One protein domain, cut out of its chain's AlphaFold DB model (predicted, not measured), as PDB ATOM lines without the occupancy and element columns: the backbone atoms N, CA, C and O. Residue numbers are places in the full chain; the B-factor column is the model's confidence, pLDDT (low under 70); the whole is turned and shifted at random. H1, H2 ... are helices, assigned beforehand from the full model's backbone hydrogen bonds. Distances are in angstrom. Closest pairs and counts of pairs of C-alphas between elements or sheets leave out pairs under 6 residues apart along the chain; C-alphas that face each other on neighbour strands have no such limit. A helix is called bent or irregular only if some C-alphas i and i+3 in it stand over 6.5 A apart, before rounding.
ATOM      1  N   MET A 112     171.384 219.353 183.162       98.44
ATOM      2  CA  MET A 112     170.726 220.606 182.799       98.44
ATOM      3  C   MET A 112     171.414 221.346 181.653       98.44
ATOM      4  O   MET A 112     170.743 222.087 180.936       98.44
ATOM      5  N   ALA A 113     172.711 221.117 181.429       97.75
ATOM      6  CA  ALA A 113     173.399 221.621 180.241       97.75
ATOM      7  C   ALA A 113     172.884 220.916 178.978       97.75
ATOM      8  O   ALA A 113     172.477 221.576 178.023       97.75
ATOM      9  N   TYR A 114     172.775 219.585 179.020       97.94
ATOM     10  CA  TYR A 114     172.191 218.822 177.920       97.94
ATOM     11  C   TYR A 114     170.729 219.216 177.645       97.94
ATOM     12  O   TYR A 114     170.328 219.383 176.491       97.94
ATOM     13  N   GLN A 115     169.913 219.388 178.695       98.19
ATOM     14  CA  GLN A 115     168.518 219.818 178.532       98.19
ATOM     15  C   GLN A 115     168.415 221.212 177.906       98.19
ATOM     16  O   GLN A 115     167.559 221.418 177.045       98.19
ATOM     17  N   LEU A 116     169.287 222.148 178.299       97.00
ATOM     18  CA  LEU A 116     169.357 223.486 177.714       97.00
ATOM     19  C   LEU A 116     169.625 223.424 176.207       97.00
ATOM     20  O   LEU A 116     168.857 223.999 175.429       97.00
ATOM     21  N   ASP A 117     170.653 222.688 175.786       96.19
ATOM     22  CA  ASP A 117     171.004 222.548 174.368       96.19
ATOM     23  C   ASP A 117     169.841 221.958 173.560       96.19
ATOM     24  O   ASP A 117     169.486 222.462 172.491       96.19
ATOM     25  N   ARG A 118     169.175 220.936 174.112       96.19
ATOM     26  CA  ARG A 118     168.042 220.268 173.462       96.19
ATOM     27  C   ARG A 118     166.841 221.169 173.202       96.19
ATOM     28  O   ARG A 118     166.161 220.973 172.194       96.19
ATOM     29  N   VAL A 119     166.530 222.093 174.109       95.94
ATOM     30  CA  VAL A 119     165.336 222.949 173.974       95.94
ATOM     31  C   VAL A 119     165.629 224.277 173.283       95.94
ATOM     32  O   VAL A 119     164.701 224.897 172.769       95.94
ATOM     33  N   SER A 120     166.891 224.709 173.225       94.75
ATOM     34  CA  SER A 120     167.264 226.057 172.772       94.75
ATOM     35  C   SER A 120     166.742 226.402 171.373       94.75
ATOM     36  O   SER A 120     166.125 227.452 171.201       94.75
ATOM     37  N   ALA A 121     166.899 225.509 170.389       92.69
ATOM     38  CA  ALA A 121     166.442 225.764 169.018       92.69
ATOM     39  C   ALA A 121     164.909 225.879 168.909       92.69
ATOM     40  O   ALA A 121     164.389 226.795 168.272       92.69
ATOM     41  N   SER A 122     164.167 224.985 169.567       94.00
ATOM     42  CA  SER A 122     162.697 225.022 169.557       94.00
ATOM     43  C   SER A 122     162.146 226.248 170.289       94.00
ATOM     44  O   SER A 122     161.106 226.790 169.909       94.00
ATOM     45  N   ILE A 123     162.837 226.704 171.336       96.12
ATOM     46  CA  ILE A 123     162.470 227.914 172.072       96.12
ATOM     47  C   ILE A 123     162.762 229.175 171.263       96.12
ATOM     48  O   ILE A 123     161.942 230.091 171.280       96.12
ATOM     49  N   ASP A 124     163.867 229.217 170.521       94.88
ATOM     50  CA  ASP A 124     164.147 230.328 169.610       94.88
ATOM     51  C   ASP A 124     163.016 230.509 168.586       94.88
ATOM     52  O   ASP A 124     162.471 231.608 168.447       94.88
ATOM     53  N   LEU A 125     162.564 229.408 167.974       93.25
ATOM     54  CA  LEU A 125     161.412 229.418 167.072       93.25
ATOM     55  C   LEU A 125     160.149 229.959 167.767       93.25
ATOM     56  O   LEU A 125     159.495 230.875 167.266       93.25
ATOM     57  N   TYR A 126     159.839 229.447 168.961       94.50
ATOM     58  CA  TYR A 126     158.685 229.883 169.754       94.50
ATOM     59  C   TYR A 126     158.703 231.390 170.069       94.50
ATOM     60  O   TYR A 126     157.667 232.065 170.072       94.50
ATOM     61  N   LEU A 127     159.884 231.940 170.360       96.06
ATOM     62  CA  LEU A 127     160.047 233.350 170.704       96.06
ATOM     63  C   LEU A 127     159.912 234.274 169.486       96.06
ATOM     64  O   LEU A 127     159.484 235.422 169.659       96.06
ATOM     65  N   HIS A 128     160.172 233.790 168.273       95.12
ATOM     66  CA  HIS A 128     160.112 234.594 167.047       95.12
ATOM     67  C   HIS A 128     158.804 234.444 166.256       95.12
ATOM     68  O   HIS A 128     158.427 235.363 165.528       95.12
ATOM     69  N   GLU A 129     158.037 233.377 166.470       91.81
ATOM     70  CA  GLU A 129     156.745 233.176 165.805       91.81
ATOM     71  C   GLU A 129     155.550 233.792 166.565       91.81
ATOM     72  O   GLU A 129     155.650 234.127 167.754       91.81
ATOM     73  N   PRO A 130     154.394 234.013 165.906       91.88
ATOM     74  CA  PRO A 130     153.153 234.329 166.605       91.88
ATOM     75  C   PRO A 130     152.814 233.244 167.631       91.88
ATOM     76  O   PRO A 130     152.977 232.059 167.361       91.88
ATOM     77  N   LEU A 131     152.306 233.641 168.802       90.69
ATOM     78  CA  LEU A 131     151.954 232.666 169.833       90.69
ATOM     79  C   LEU A 131     150.887 231.679 169.319       90.69
ATOM     80  O   LEU A 131     149.881 232.126 168.753       90.69
ATOM     81  N   PRO A 132     151.053 230.372 169.595       89.75
ATOM     82  CA  PRO A 132     150.022 229.358 169.422       89.75
ATOM     83  C   PRO A 132     148.636 229.794 169.904       89.75
ATOM     84  O   PRO A 132     148.483 230.500 170.907       89.75
ATOM     85  N   LYS A 133     147.583 229.325 169.232       89.75
ATOM     86  CA  LYS A 133     146.226 229.458 169.780       89.75
ATOM     87  C   LYS A 133     146.065 228.495 170.966       89.75
ATOM     88  O   LYS A 133     146.674 227.428 170.967       89.75
ATOM     89  N   PRO A 134     145.229 228.822 171.969       89.94
ATOM     90  CA  PRO A 134     144.908 227.879 173.035       89.94
ATOM     91  C   PRO A 134     144.358 226.560 172.475       89.94
ATOM     92  O   PRO A 134     143.470 226.577 171.621       89.94
ATOM     93  N   ALA A 135     144.850 225.435 172.989       87.19
ATOM     94  CA  ALA A 135     144.475 224.089 172.559       87.19
ATOM     95  C   ALA A 135     143.843 223.305 173.717       87.19
ATOM     96  O   ALA A 135     144.022 223.650 174.887       87.19
ATOM     97  N   ARG A 136     143.067 222.261 173.411       86.19
ATOM     98  CA  ARG A 136     142.532 221.362 174.443       86.19
ATOM     99  C   ARG A 136     143.570 220.296 174.784       86.19
ATOM    100  O   ARG A 136     144.153 219.712 173.880       86.19
ATOM    101  N   ASN A 137     143.792 220.055 176.073       83.69
ATOM    102  CA  ASN A 137     144.612 218.933 176.529       83.69
ATOM    103  C   ASN A 137     143.834 217.603 176.464       83.69
ATOM    104  O   ASN A 137     142.663 217.584 176.086       83.69
ATOM    105  N   GLU A 138     144.468 216.507 176.887       84.44
ATOM    106  CA  GLU A 138     143.887 215.151 176.918       84.44
ATOM    107  C   GLU A 138     142.563 215.070 177.698       84.44
ATOM    108  O   GLU A 138     141.669 214.310 177.341       84.44
ATOM    109  N   ASN A 139     142.385 215.927 178.707       86.81
ATOM    110  CA  ASN A 139     141.161 216.020 179.507       86.81
ATOM    111  C   ASN A 139     140.108 216.963 178.892       86.81
ATOM    112  O   ASN A 139     139.142 217.348 179.552       86.81
ATOM    113  N   GLY A 140     140.321 217.427 177.660       86.25
ATOM    114  CA  GLY A 140     139.451 218.374 176.972       86.25
ATOM    115  C   GLY A 140     139.490 219.799 177.535       86.25
ATOM    116  O   GLY A 140     138.713 220.639 177.082       86.25
ATOM    117  N   LYS A 141     140.362 220.128 178.495       89.31
ATOM    118  CA  LYS A 141     140.456 221.478 179.074       89.31
ATOM    119  C   LYS A 141     141.249 222.393 178.148       89.31
ATOM    120  O   LYS A 141     142.321 222.019 177.685       89.31
ATOM    121  N   LEU A 142     140.746 223.607 177.918       89.31
ATOM    122  CA  LEU A 142     141.477 224.621 177.160       89.31
ATOM    123  C   LEU A 142     142.700 225.092 177.962       89.31
ATOM    124  O   LEU A 142     142.558 225.615 179.070       89.31
ATOM    125  N   VAL A 143     143.886 224.913 177.391       89.50
ATOM    126  CA  VAL A 143     145.171 225.324 177.955       89.50
ATOM    127  C   VAL A 143     145.745 226.429 177.077       89.50
ATOM    128  O   VAL A 143     145.821 226.304 175.854       89.50
ATOM    129  N   LYS A 144     146.106 227.547 177.707       92.44
ATOM    130  CA  LYS A 144     146.786 228.651 177.030       92.44
ATOM    131  C   LYS A 144     148.287 228.362 176.983       92.44
ATOM    132  O   LYS A 144     148.810 227.861 177.980       92.44
ATOM    133  N   PRO A 145     148.970 228.697 175.881       93.94
ATOM    134  CA  PRO A 145     150.414 228.552 175.819       93.94
ATOM    135  C   PRO A 145     151.106 229.546 176.777       93.94
ATOM    136  O   PRO A 145     150.530 230.600 177.083       93.94
ATOM    137  N   PRO A 146     152.328 229.245 177.252       96.38
ATOM    138  CA  PRO A 146     153.123 230.189 178.035       96.38
ATOM    139  C   PRO A 146     153.354 231.509 177.286       96.38
ATOM    140  O   PRO A 146     153.536 231.534 176.072       96.38
ATOM    141  N   THR A 147     153.374 232.645 177.981       96.94
ATOM    142  CA  THR A 147     153.688 233.917 177.309       96.94
ATOM    143  C   THR A 147     155.168 233.970 176.922       96.94
ATOM    144  O   THR A 147     156.004 233.354 177.583       96.94
ATOM    145  N   LYS A 148     155.525 234.756 175.894       97.50
ATOM    146  CA  LYS A 148     156.936 234.939 175.499       97.50
ATOM    147  C   LYS A 148     157.805 235.412 176.667       97.50
ATOM    148  O   LYS A 148     158.871 234.864 176.873       97.50
ATOM    149  N   ALA A 149     157.310 236.342 177.489       97.81
ATOM    150  CA  ALA A 149     158.030 236.823 178.671       97.81
ATOM    151  C   ALA A 149     158.324 235.707 179.692       97.81
ATOM    152  O   ALA A 149     159.417 235.660 180.249       97.81
ATOM    153  N   VAL A 150     157.372 234.793 179.911       98.19
ATOM    154  CA  VAL A 150     157.555 233.634 180.798       98.19
ATOM    155  C   VAL A 150     158.589 232.662 180.221       98.19
ATOM    156  O   VAL A 150     159.445 232.182 180.957       98.19
ATOM    157  N   VAL A 151     158.562 232.425 178.907       98.25
ATOM    158  CA  VAL A 151     159.555 231.580 178.222       98.25
ATOM    159  C   VAL A 151     160.948 232.213 178.247       98.25
ATOM    160  O   VAL A 151     161.914 231.528 178.568       98.25
ATOM    161  N   THR A 152     161.062 233.520 177.993       98.38
ATOM    162  CA  THR A 152     162.325 234.269 178.084       98.38
ATOM    163  C   THR A 152     162.910 234.225 179.498       98.38
ATOM    164  O   THR A 152     164.112 234.028 179.661       98.38
ATOM    165  N   ALA A 153     162.077 234.366 180.531       98.56
ATOM    166  CA  ALA A 153     162.530 234.221 181.911       98.56
ATOM    167  C   ALA A 153     163.018 232.791 182.196       98.56
ATOM    168  O   ALA A 153     164.092 232.620 182.762       98.56
ATOM    169  N   ALA A 154     162.274 231.773 181.751       98.50
ATOM    170  CA  ALA A 154     162.631 230.372 181.957       98.50
ATOM    171  C   ALA A 154     163.955 229.991 181.270       98.50
ATOM    172  O   ALA A 154     164.817 229.395 181.913       98.50
ATOM    173  N   ILE A 155     164.171 230.376 180.005       98.25
ATOM    174  CA  ILE A 155     165.450 230.105 179.328       98.25
ATOM    175  C   ILE A 155     166.606 230.851 180.009       98.25
ATOM    176  O   ILE A 155     167.693 230.292 180.148       98.25
ATOM    177  N   GLY A 156     166.363 232.066 180.515       98.31
ATOM    178  CA  GLY A 156     167.327 232.809 181.327       98.31
ATOM    179  C   GLY A 156     167.698 232.083 182.624       98.31
ATOM    180  O   GLY A 156     168.883 231.948 182.922       98.31
ATOM    181  N   THR A 157     166.715 231.558 183.361       98.56
ATOM    182  CA  THR A 157     166.950 230.737 184.561       98.56
ATOM    183  C   THR A 157     167.748 229.480 184.229       98.56
ATOM    184  O   THR A 157     168.759 229.221 184.876       98.56
ATOM    185  N   LEU A 158     167.344 228.724 183.204       97.94
ATOM    186  CA  LEU A 158     168.046 227.499 182.823       97.94
ATOM    187  C   LEU A 158     169.501 227.796 182.420       97.94
ATOM    188  O   LEU A 158     170.415 227.132 182.896       97.94
ATOM    189  N   THR A 159     169.730 228.857 181.641       98.25
ATOM    190  CA  THR A 159     171.077 229.301 181.235       98.25
ATOM    191  C   THR A 159     171.938 229.706 182.436       98.25
ATOM    192  O   THR A 159     173.113 229.357 182.498       98.25
ATOM    193  N   ALA A 160     171.366 230.425 183.406       98.38
ATOM    194  CA  ALA A 160     172.096 230.901 184.579       98.38
ATOM    195  C   ALA A 160     172.478 229.778 185.558       98.38
ATOM    196  O   ALA A 160     173.487 229.895 186.255       98.38
ATOM    197  N   HIS A 161     171.681 228.707 185.628       98.25
ATOM    198  CA  HIS A 161     171.819 227.675 186.659       98.25
ATOM    199  C   HIS A 161     172.289 226.308 186.144       98.25
ATOM    200  O   HIS A 161     172.744 225.512 186.964       98.25
ATOM    201  N   ALA A 162     172.251 226.020 184.836       97.94
ATOM    202  CA  ALA A 162     172.558 224.689 184.294       97.94
ATOM    203  C   ALA A 162     173.931 224.145 184.725       97.94
ATOM    204  O   ALA A 162     174.023 223.019 185.215       97.94
ATOM    205  N   THR A 163     174.995 224.949 184.609       97.44
ATOM    206  CA  THR A 163     176.345 224.533 185.025       97.44
ATOM    207  C   THR A 163     176.421 224.257 186.527       97.44
ATOM    208  O   THR A 163     177.013 223.259 186.931       97.44
ATOM    209  N   ASN A 164     175.791 225.097 187.354       98.12
ATOM    210  CA  ASN A 164     175.786 224.915 188.808       98.12
ATOM    211  C   ASN A 164     174.973 223.683 189.215       98.12
ATOM    212  O   ASN A 164     175.441 222.907 190.038       98.12
ATOM    213  N   ALA A 165     173.813 223.453 188.592       98.19
ATOM    214  CA  ALA A 165     173.007 222.253 188.803       98.19
ATOM    215  C   ALA A 165     173.819 220.981 188.509       98.19
ATOM    216  O   ALA A 165     173.901 220.091 189.350       98.19
ATOM    217  N   ASN A 166     174.509 220.925 187.367       97.81
ATOM    218  CA  ASN A 166     175.381 219.793 187.041       97.81
ATOM    219  C   ASN A 166     176.576 219.668 188.004       97.81
ATOM    220  O   ASN A 166     177.009 218.553 188.297       97.81
ATOM    221  N   GLY A 167     177.106 220.796 188.486       97.81
ATOM    222  CA  GLY A 167     178.177 220.862 189.482       97.81
ATOM    223  C   GLY A 167     177.770 220.310 190.850       97.81
ATOM    224  O   GLY A 167     178.524 219.555 191.459       97.81
ATOM    225  N   GLU A 168     176.565 220.631 191.315       98.31
ATOM    226  CA  GLU A 168     176.007 220.143 192.584       98.31
ATOM    227  C   GLU A 168     175.770 218.619 192.559       98.31
ATOM    228  O   GLU A 168     175.902 217.956 193.585       98.31
ATOM    229  N   LEU A 169     175.527 218.042 191.375       98.00
ATOM    230  CA  LEU A 169     175.362 216.597 191.171       98.00
ATOM    231  C   LEU A 169     176.670 215.824 190.926       98.00
ATOM    232  O   LEU A 169     176.630 214.607 190.737       98.00
ATOM    233  N   GLN A 170     177.837 216.479 190.965       96.44
ATOM    234  CA  GLN A 170     179.141 215.836 190.722       96.44
ATOM    235  C   GLN A 170     179.403 214.559 191.535       96.44
ATOM    236  O   GLN A 170     179.886 213.589 190.943       96.44
ATOM    237  N   PRO A 171     179.066 214.480 192.839       95.44
ATOM    238  CA  PRO A 171     179.216 213.233 193.587       95.44
ATOM    239  C   PRO A 171     178.414 212.075 192.973       95.44
ATOM    240  O   PRO A 171     178.940 210.970 192.834       95.44
ATOM    241  N   GLY A 172     177.180 212.348 192.533       96.69
ATOM    242  CA  GLY A 172     176.331 211.380 191.838       96.69
ATOM    243  C   GLY A 172     176.936 210.949 190.502       96.69
ATOM    244  O   GLY A 172     177.049 209.754 190.236       96.69
ATOM    245  N   TRP A 173     177.425 211.895 189.692       96.88
ATOM    246  CA  TRP A 173     178.081 211.587 188.413       96.88
ATOM    247  C   TRP A 173     179.291 210.661 188.567       96.88
ATOM    248  O   TRP A 173     179.440 209.705 187.801       96.88
ATOM    249  N   GLY A 174     180.119 210.889 189.591       95.00
ATOM    250  CA  GLY A 174     181.262 210.028 189.899       95.00
ATOM    251  C   GLY A 174     180.856 208.591 190.245       95.00
ATOM    252  O   GLY A 174     181.473 207.641 189.759       95.00
ATOM    253  N   GLN A 175     179.789 208.415 191.032       95.38
ATOM    254  CA  GLN A 175     179.256 207.093 191.380       95.38
ATOM    255  C   GLN A 175     178.709 206.364 190.142       95.38
ATOM    256  O   GLN A 175     179.037 205.198 189.915       95.38
ATOM    257  N   LEU A 176     177.937 207.059 189.301       96.69
ATOM    258  CA  LEU A 176     177.288 206.498 188.106       96.69
ATOM    259  C   LEU A 176     178.286 205.971 187.065       96.69
ATOM    260  O   LEU A 176     177.997 204.995 186.364       96.69
ATOM    261  N   ALA A 177     179.482 206.561 186.998       94.88
ATOM    262  CA  ALA A 177     180.557 206.093 186.124       94.88
ATOM    263  C   ALA A 177     181.035 204.664 186.458       94.88
ATOM    264  O   ALA A 177     181.566 203.983 185.581       94.88
ATOM    265  N   SER A 178     180.810 204.191 187.690       95.12
ATOM    266  CA  SER A 178     181.289 202.888 188.180       95.12
ATOM    267  C   SER A 178     180.179 201.851 188.401       95.12
ATOM    268  O   SER A 178     180.459 200.746 188.861       95.12
ATOM    269  N   VAL A 179     178.919 202.178 188.095       97.00
ATOM    270  CA  VAL A 179     177.782 201.266 188.309       97.00
ATOM    271  C   VAL A 179     177.831 200.081 187.343       97.00
ATOM    272  O   VAL A 179     177.928 200.253 186.119       97.00
ATOM    273  N   GLU A 180     177.685 198.878 187.899       96.50
ATOM    274  CA  GLU A 180     177.499 197.644 187.141       96.50
ATOM    275  C   GLU A 180     176.121 197.645 186.467       96.50
ATOM    276  O   GLU A 180     175.088 197.603 187.133       96.50
ATOM    277  N   LEU A 181     176.093 197.710 185.134       96.69
ATOM    278  CA  LEU A 181     174.846 197.899 184.378       96.69
ATOM    279  C   LEU A 181     174.033 196.618 184.218       96.69
ATOM    280  O   LEU A 181     172.860 196.679 183.847       96.69
ATOM    281  N   THR A 182     174.641 195.461 184.475       96.75
ATOM    282  CA  THR A 182     173.922 194.184 184.477       96.75
ATOM    283  C   THR A 182     173.155 193.939 185.780       96.75
ATOM    284  O   THR A 182     172.236 193.118 185.791       96.75
ATOM    285  N   ASP A 183     173.464 194.682 186.847       97.75
ATOM    286  CA  ASP A 183     172.735 194.647 188.111       97.75
ATOM    287  C   ASP A 183     171.655 195.740 188.139       97.75
ATOM    288  O   ASP A 183     171.900 196.914 188.420       97.75
ATOM    289  N   ALA A 184     170.413 195.332 187.873       96.75
ATOM    290  CA  ALA A 184     169.264 196.233 187.883       96.75
ATOM    291  C   ALA A 184     169.034 196.912 189.246       96.75
ATOM    292  O   ALA A 184     168.511 198.028 189.281       96.75
ATOM    293  N   THR A 185     169.424 196.272 190.355       97.94
ATOM    294  CA  THR A 185     169.305 196.861 191.697       97.94
ATOM    295  C   THR A 185     170.339 197.963 191.871       97.94
ATOM    296  O   THR A 185     169.975 199.058 192.287       97.94
ATOM    297  N   ALA A 186     171.594 197.716 191.485       97.62
ATOM    298  CA  ALA A 186     172.649 198.728 191.534       97.62
ATOM    299  C   ALA A 186     172.311 199.947 190.660       97.62
ATOM    300  O   ALA A 186     172.438 201.085 191.114       97.62
ATOM    301  N   VAL A 187     171.811 199.715 189.439       97.81
ATOM    302  CA  VAL A 187     171.333 200.779 188.541       97.81
ATOM    303  C   VAL A 187     170.204 201.580 189.180       97.81
ATOM    304  O   VAL A 187     170.233 202.807 189.137       97.81
ATOM    305  N   LYS A 188     169.212 200.905 189.773       97.81
ATOM    306  CA  LYS A 188     168.092 201.581 190.431       97.81
ATOM    307  C   LYS A 188     168.573 202.429 191.608       97.81
ATOM    308  O   LYS A 188     168.238 203.605 191.650       97.81
ATOM    309  N   THR A 189     169.365 201.861 192.515       97.94
ATOM    310  CA  THR A 189     169.890 202.581 193.683       97.94
ATOM    311  C   THR A 189     170.671 203.819 193.258       97.94
ATOM    312  O   THR A 189     170.435 204.892 193.787       97.94
ATOM    313  N   ALA A 190     171.536 203.704 192.249       97.75
ATOM    314  CA  ALA A 190     172.315 204.848 191.790       97.75
ATOM    315  C   ALA A 190     171.451 205.955 191.153       97.75
ATOM    316  O   ALA A 190     171.779 207.133 191.275       97.75
ATOM    317  N   LEU A 191     170.348 205.595 190.483       98.25
ATOM    318  CA  LEU A 191     169.377 206.572 189.977       98.25
ATOM    319  C   LEU A 191     168.573 207.217 191.111       98.25
ATOM    320  O   LEU A 191     168.369 208.424 191.071       98.25
ATOM    321  N   ASP A 192     168.155 206.444 192.118       98.25
ATOM    322  CA  ASP A 192     167.468 206.980 193.299       98.25
ATOM    323  C   ASP A 192     168.386 207.947 194.078       98.25
ATOM    324  O   ASP A 192     167.940 209.006 194.518       98.25
ATOM    325  N   ASP A 193     169.674 207.614 194.217       98.12
ATOM    326  CA  ASP A 193     170.678 208.467 194.865       98.12
ATOM    327  C   ASP A 193     170.875 209.780 194.086       98.12
ATOM    328  O   ASP A 193     170.909 210.861 194.680       98.12
ATOM    329  N   LEU A 194     170.978 209.707 192.753       98.38
ATOM    330  CA  LEU A 194     171.065 210.896 191.899       98.38
ATOM    331  C   LEU A 194     169.806 211.761 192.015       98.38
ATOM    332  O   LEU A 194     169.918 212.983 192.108       98.38
ATOM    333  N   ASP A 195     168.627 211.140 192.028       98.31
ATOM    334  CA  ASP A 195     167.353 211.836 192.190       98.31
ATOM    335  C   ASP A 195     167.282 212.563 193.533       98.31
ATOM    336  O   ASP A 195     166.945 213.745 193.585       98.31
ATOM    337  N   PHE A 196     167.698 211.905 194.616       98.19
ATOM    338  CA  PHE A 196     167.783 212.530 195.931       98.19
ATOM    339  C   PHE A 196     168.693 213.770 195.919       98.19
ATOM    340  O   PHE A 196     168.289 214.830 196.403       98.19
ATOM    341  N   LEU A 197     169.887 213.669 195.321       98.19
ATOM    342  CA  LEU A 197     170.804 214.807 195.174       98.19
ATOM    343  C   LEU A 197     170.188 215.941 194.337       98.19
ATOM    344  O   LEU A 197     170.339 217.115 194.676       98.19
ATOM    345  N   ALA A 198     169.471 215.602 193.265       98.06
ATOM    346  CA  ALA A 198     168.770 216.556 192.409       98.06
ATOM    347  C   ALA A 198     167.657 217.305 193.150       98.06
ATOM    348  O   ALA A 198     167.547 218.526 193.028       98.06
ATOM    349  N   GLN A 199     166.882 216.607 193.977       97.94
ATOM    350  CA  GLN A 199     165.835 217.226 194.788       97.94
ATOM    351  C   GLN A 199     166.404 218.112 195.909       97.94
ATOM    352  O   GLN A 199     165.810 219.145 196.237       97.94
ATOM    353  N   ASP A 200     167.563 217.763 196.472       98.00
ATOM    354  CA  ASP A 200     168.244 218.603 197.467       98.00
ATOM    355  C   ASP A 200     168.904 219.842 196.824       98.00
ATOM    356  O   ASP A 200     168.914 220.931 197.407       98.00
ATOM    357  N   SER A 201     169.353 219.725 195.569       98.25
ATOM    358  CA  SER A 201     169.994 220.796 194.799       98.25
ATOM    359  C   SER A 201     169.044 221.978 194.507       98.25
ATOM    360  O   SER A 201     168.056 221.847 193.771       98.25
ATOM    361  N   PRO A 202     169.318 223.193 195.029       98.12
ATOM    362  CA  PRO A 202     168.517 224.373 194.711       98.12
ATOM    363  C   PRO A 202     168.662 224.810 193.248       98.12
ATOM    364  O   PRO A 202     167.674 225.256 192.660       98.12
ATOM    365  N   SER A 203     169.858 224.689 192.657       98.19
ATOM    366  CA  SER A 203     170.087 225.058 191.254       98.19
ATOM    367  C   SER A 203     169.338 224.118 190.315       98.19
ATOM    368  O   SER A 203     168.684 224.576 189.378       98.19
ATOM    369  N   TRP A 204     169.366 222.813 190.594       98.31
ATOM    370  CA  TRP A 204     168.671 221.821 189.785       98.31
ATOM    371  C   TRP A 204     167.154 222.013 189.818       98.31
ATOM    372  O   TRP A 204     166.540 222.087 188.757       98.31
ATOM    373  N   ARG A 205     166.547 222.222 190.996       98.44
ATOM    374  CA  ARG A 205     165.097 222.487 191.098       98.44
ATOM    375  C   ARG A 205     164.658 223.745 190.345       98.44
ATOM    376  O   ARG A 205     163.567 223.777 189.774       98.44
ATOM    377  N   GLN A 206     165.490 224.789 190.325       98.38
ATOM    378  CA  GLN A 206     165.217 225.991 189.527       98.38
ATOM    379  C   GLN A 206     165.280 225.696 188.025       98.38
ATOM    380  O   GLN A 206     164.392 226.123 187.282       98.38
ATOM    381  N   CYS A 207     166.285 224.933 187.588       98.50
ATOM    382  CA  CYS A 207     166.388 224.464 186.210       98.50
ATOM    383  C   CYS A 207     165.199 223.581 185.813       98.50
ATOM    384  O   CYS A 207     164.634 223.792 184.745       98.50
ATOM    385  N   GLU A 208     164.775 222.646 186.664       98.38
ATOM    386  CA  GLU A 208     163.648 221.752 186.392       98.38
ATOM    387  C   GLU A 208     162.343 222.542 186.205       98.38
ATOM    388  O   GLU A 208     161.642 222.369 185.205       98.38
ATOM    389  N   ALA A 209     162.039 223.467 187.120       98.31
ATOM    390  CA  ALA A 209     160.853 224.316 187.013       98.31
ATOM    391  C   ALA A 209     160.872 225.171 185.732       98.31
ATOM    392  O   ALA A 209     159.852 225.297 185.046       98.31
ATOM    393  N   ALA A 210     162.034 225.726 185.375       98.44
ATOM    394  CA  ALA A 210     162.212 226.448 184.122       98.44
ATOM    395  C   ALA A 210     162.018 225.527 182.904       98.44
ATOM    396  O   ALA A 210     161.278 225.868 181.981       98.44
ATOM    397  N   LEU A 211     162.607 224.332 182.918       98.12
ATOM    398  CA  LEU A 211     162.500 223.353 181.840       98.12
ATOM    399  C   LEU A 211     161.048 222.919 181.605       98.12
ATOM    400  O   LEU A 211     160.630 222.813 180.454       98.12
ATOM    401  N   GLN A 212     160.245 222.743 182.657       97.69
ATOM    402  CA  GLN A 212     158.815 222.433 182.522       97.69
ATOM    403  C   GLN A 212     158.057 223.517 181.736       97.69
ATOM    404  O   GLN A 212     157.209 223.196 180.898       97.69
ATOM    405  N   VAL A 213     158.387 224.795 181.951       97.94
ATOM    406  CA  VAL A 213     157.830 225.918 181.177       97.94
ATOM    407  C   VAL A 213     158.264 225.845 179.713       97.94
ATOM    408  O   VAL A 213     157.429 226.012 178.820       97.94
ATOM    409  N   LEU A 214     159.547 225.574 179.458       97.62
ATOM    410  CA  LEU A 214     160.092 225.472 178.101       97.62
ATOM    411  C   LEU A 214     159.469 224.297 177.336       97.62
ATOM    412  O   LEU A 214     158.975 224.475 176.225       97.62
ATOM    413  N   VAL A 215     159.380 223.118 177.950       95.44
ATOM    414  CA  VAL A 215     158.730 221.938 177.359       95.44
ATOM    415  C   VAL A 215     157.250 222.205 177.076       95.44
ATOM    416  O   VAL A 215     156.743 221.800 176.030       95.44
ATOM    417  N   ALA A 216     156.546 222.916 177.961       94.00
ATOM    418  CA  ALA A 216     155.161 223.310 177.710       94.00
ATOM    419  C   ALA A 216     155.030 224.249 176.498       94.00
ATOM    420  O   ALA A 216     154.079 224.113 175.726       94.00
ATOM    421  N   ALA A 217     155.981 225.170 176.304       94.94
ATOM    422  CA  ALA A 217     156.026 226.039 175.129       94.94
ATOM    423  C   ALA A 217     156.283 225.242 173.837       94.94
ATOM    424  O   ALA A 217     155.535 225.399 172.872       94.94
ATOM    425  N   VAL A 218     157.257 224.324 173.847       93.69
ATOM    426  CA  VAL A 218     157.555 223.442 172.702       93.69
ATOM    427  C   VAL A 218     156.337 222.597 172.322       93.69
ATOM    428  O   VAL A 218     155.916 222.606 171.168       93.69
ATOM    429  N   ARG A 219     155.681 221.954 173.296       91.31
ATOM    430  CA  ARG A 219     154.463 221.163 173.039       91.31
ATOM    431  C   ARG A 219     153.322 222.005 172.465       91.31
ATOM    432  O   ARG A 219     152.577 221.530 171.610       91.31
ATOM    433  N   ALA A 220     153.159 223.246 172.928       90.19
ATOM    434  CA  ALA A 220     152.133 224.144 172.399       90.19
ATOM    435  C   ALA A 220     152.400 224.544 170.936       90.19
ATOM    436  O   ALA A 220     151.455 224.693 170.152       90.19
ATOM    437  N   GLN A 221     153.676 224.686 170.566       88.25
ATOM    438  CA  GLN A 221     154.104 224.942 169.195       88.25
ATOM    439  C   GLN A 221     153.817 223.740 168.292       88.25
ATOM    440  O   GLN A 221     153.130 223.877 167.282       88.25
ATOM    441  N   GLU A 222     154.253 222.544 168.690       85.88
ATOM    442  CA  GLU A 222     154.040 221.302 167.932       85.88
ATOM    443  C   GLU A 222     152.548 220.993 167.743       85.88
ATOM    444  O   GLU A 222     152.104 220.657 166.641       85.88
ATOM    445  N   GLY A 223     151.739 221.200 168.789       76.62
ATOM    446  CA  GLY A 223     150.285 221.056 168.718       76.62
ATOM    447  C   GLY A 223     149.606 222.046 167.763       76.62
ATOM    448  O   GLY A 223     148.530 221.754 167.243       76.62
ATOM    449  N   SER A 224     150.233 223.193 167.485       61.56
ATOM    450  CA  SER A 224     149.735 224.160 166.496       61.56
ATOM    451  C   SER A 224     150.085 223.766 165.062       61.56
ATOM    452  O   SER A 224     149.289 224.017 164.157       61.56
ATOM    453  N   VAL A 225     151.225 223.100 164.852       59.53
ATOM    454  CA  VAL A 225     151.663 222.628 163.527       59.53
ATOM    455  C   VAL A 225     150.789 221.464 163.031       59.53
ATOM    456  O   VAL A 225     150.473 221.396 161.844       59.53
ATOM    457  N   GLY A 226     150.300 220.601 163.930       53.66
ATOM    458  CA  GLY A 226     149.405 219.481 163.589       53.66
ATOM    459  C   GLY A 226     147.919 219.837 163.401       53.66
ATOM    460  O   GLY A 226     147.139 218.992 162.966       53.66
TER     461      GLY A 226
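This is residues 112 to 226 of the 234 residues of an uncharacterized protein of Marmoricola ginsengisoli (UniProt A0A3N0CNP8). What shape do these atoms make? H1, H2 and H5 form a three-helix bundle, up and down, each running against the one before it in the chain; at one end the hairpin of H3 and H4 turns off at a corner, and at the other end lies the loop of residues 129 to 147. What is the make-up? The 115 printed residues, with five named helices in the order H1 to H5 and no named strand, are all helix in class and loose, with a radius of gyration of the C-alphas of 17.1 A and spans of 47 by 31 by 22 A.

Where is the longest helix? H5, residues 202 to 225, is 35.5 A long and ends at C-alpha 225 (151.663, 222.628, 163.527). Where are the others? H2 is residues 148 to 168, 29.6 A; H1, 112 to 128, 23.6 A, from C-alpha 112 (170.726, 220.606, 182.799); H4, 184 to 200, 24.4 A; H3, 170 to 176, 9.9 A.

What touches H5? H2 does, opposite ways at a steep tilt of 42 degrees, the closest C-alphas being Ala 165 and Trp 204, 4.5 A. H1 does, the same way at a steep 40 degrees, closest C-alphas Ser 122 and Val 218, 6.2 A. H4, with residues 198 to 199 alone, and H5, with 204 to 205 alone, only just touch, only at the corner, with 3 pairs of C-alphas within 8 A, closest Ala 198 and Trp 204, 5.9 A. Which are hairpins? H1 and H2 touch, closest C-alphas Met 112 and Ala 162, 4.7 A; H3 touches residues 190 to 197 of H4 alone, closest C-alphas Gly 172 and Leu 194, 5.3 A. Are the backbones even? In H3, H4 and H5 every O i to N i+4 pair is within hydrogen-bond range, in H1 11 of 13 and in H2 15 of 17; H1 and H2 are irregular, with C-alphas 118 and 121 7.2 A and 160 and 163 7.7 A apart.

How far does it reach? The two C-alphas farthest apart, Pro 130 and Asp 183, are 49.2 A apart; residues 180 to 185 stand free. Is it whole and confident? The printed part has no cut, the link from H1 to H2 is long, and residues 224 to 226 are under pLDDT 70.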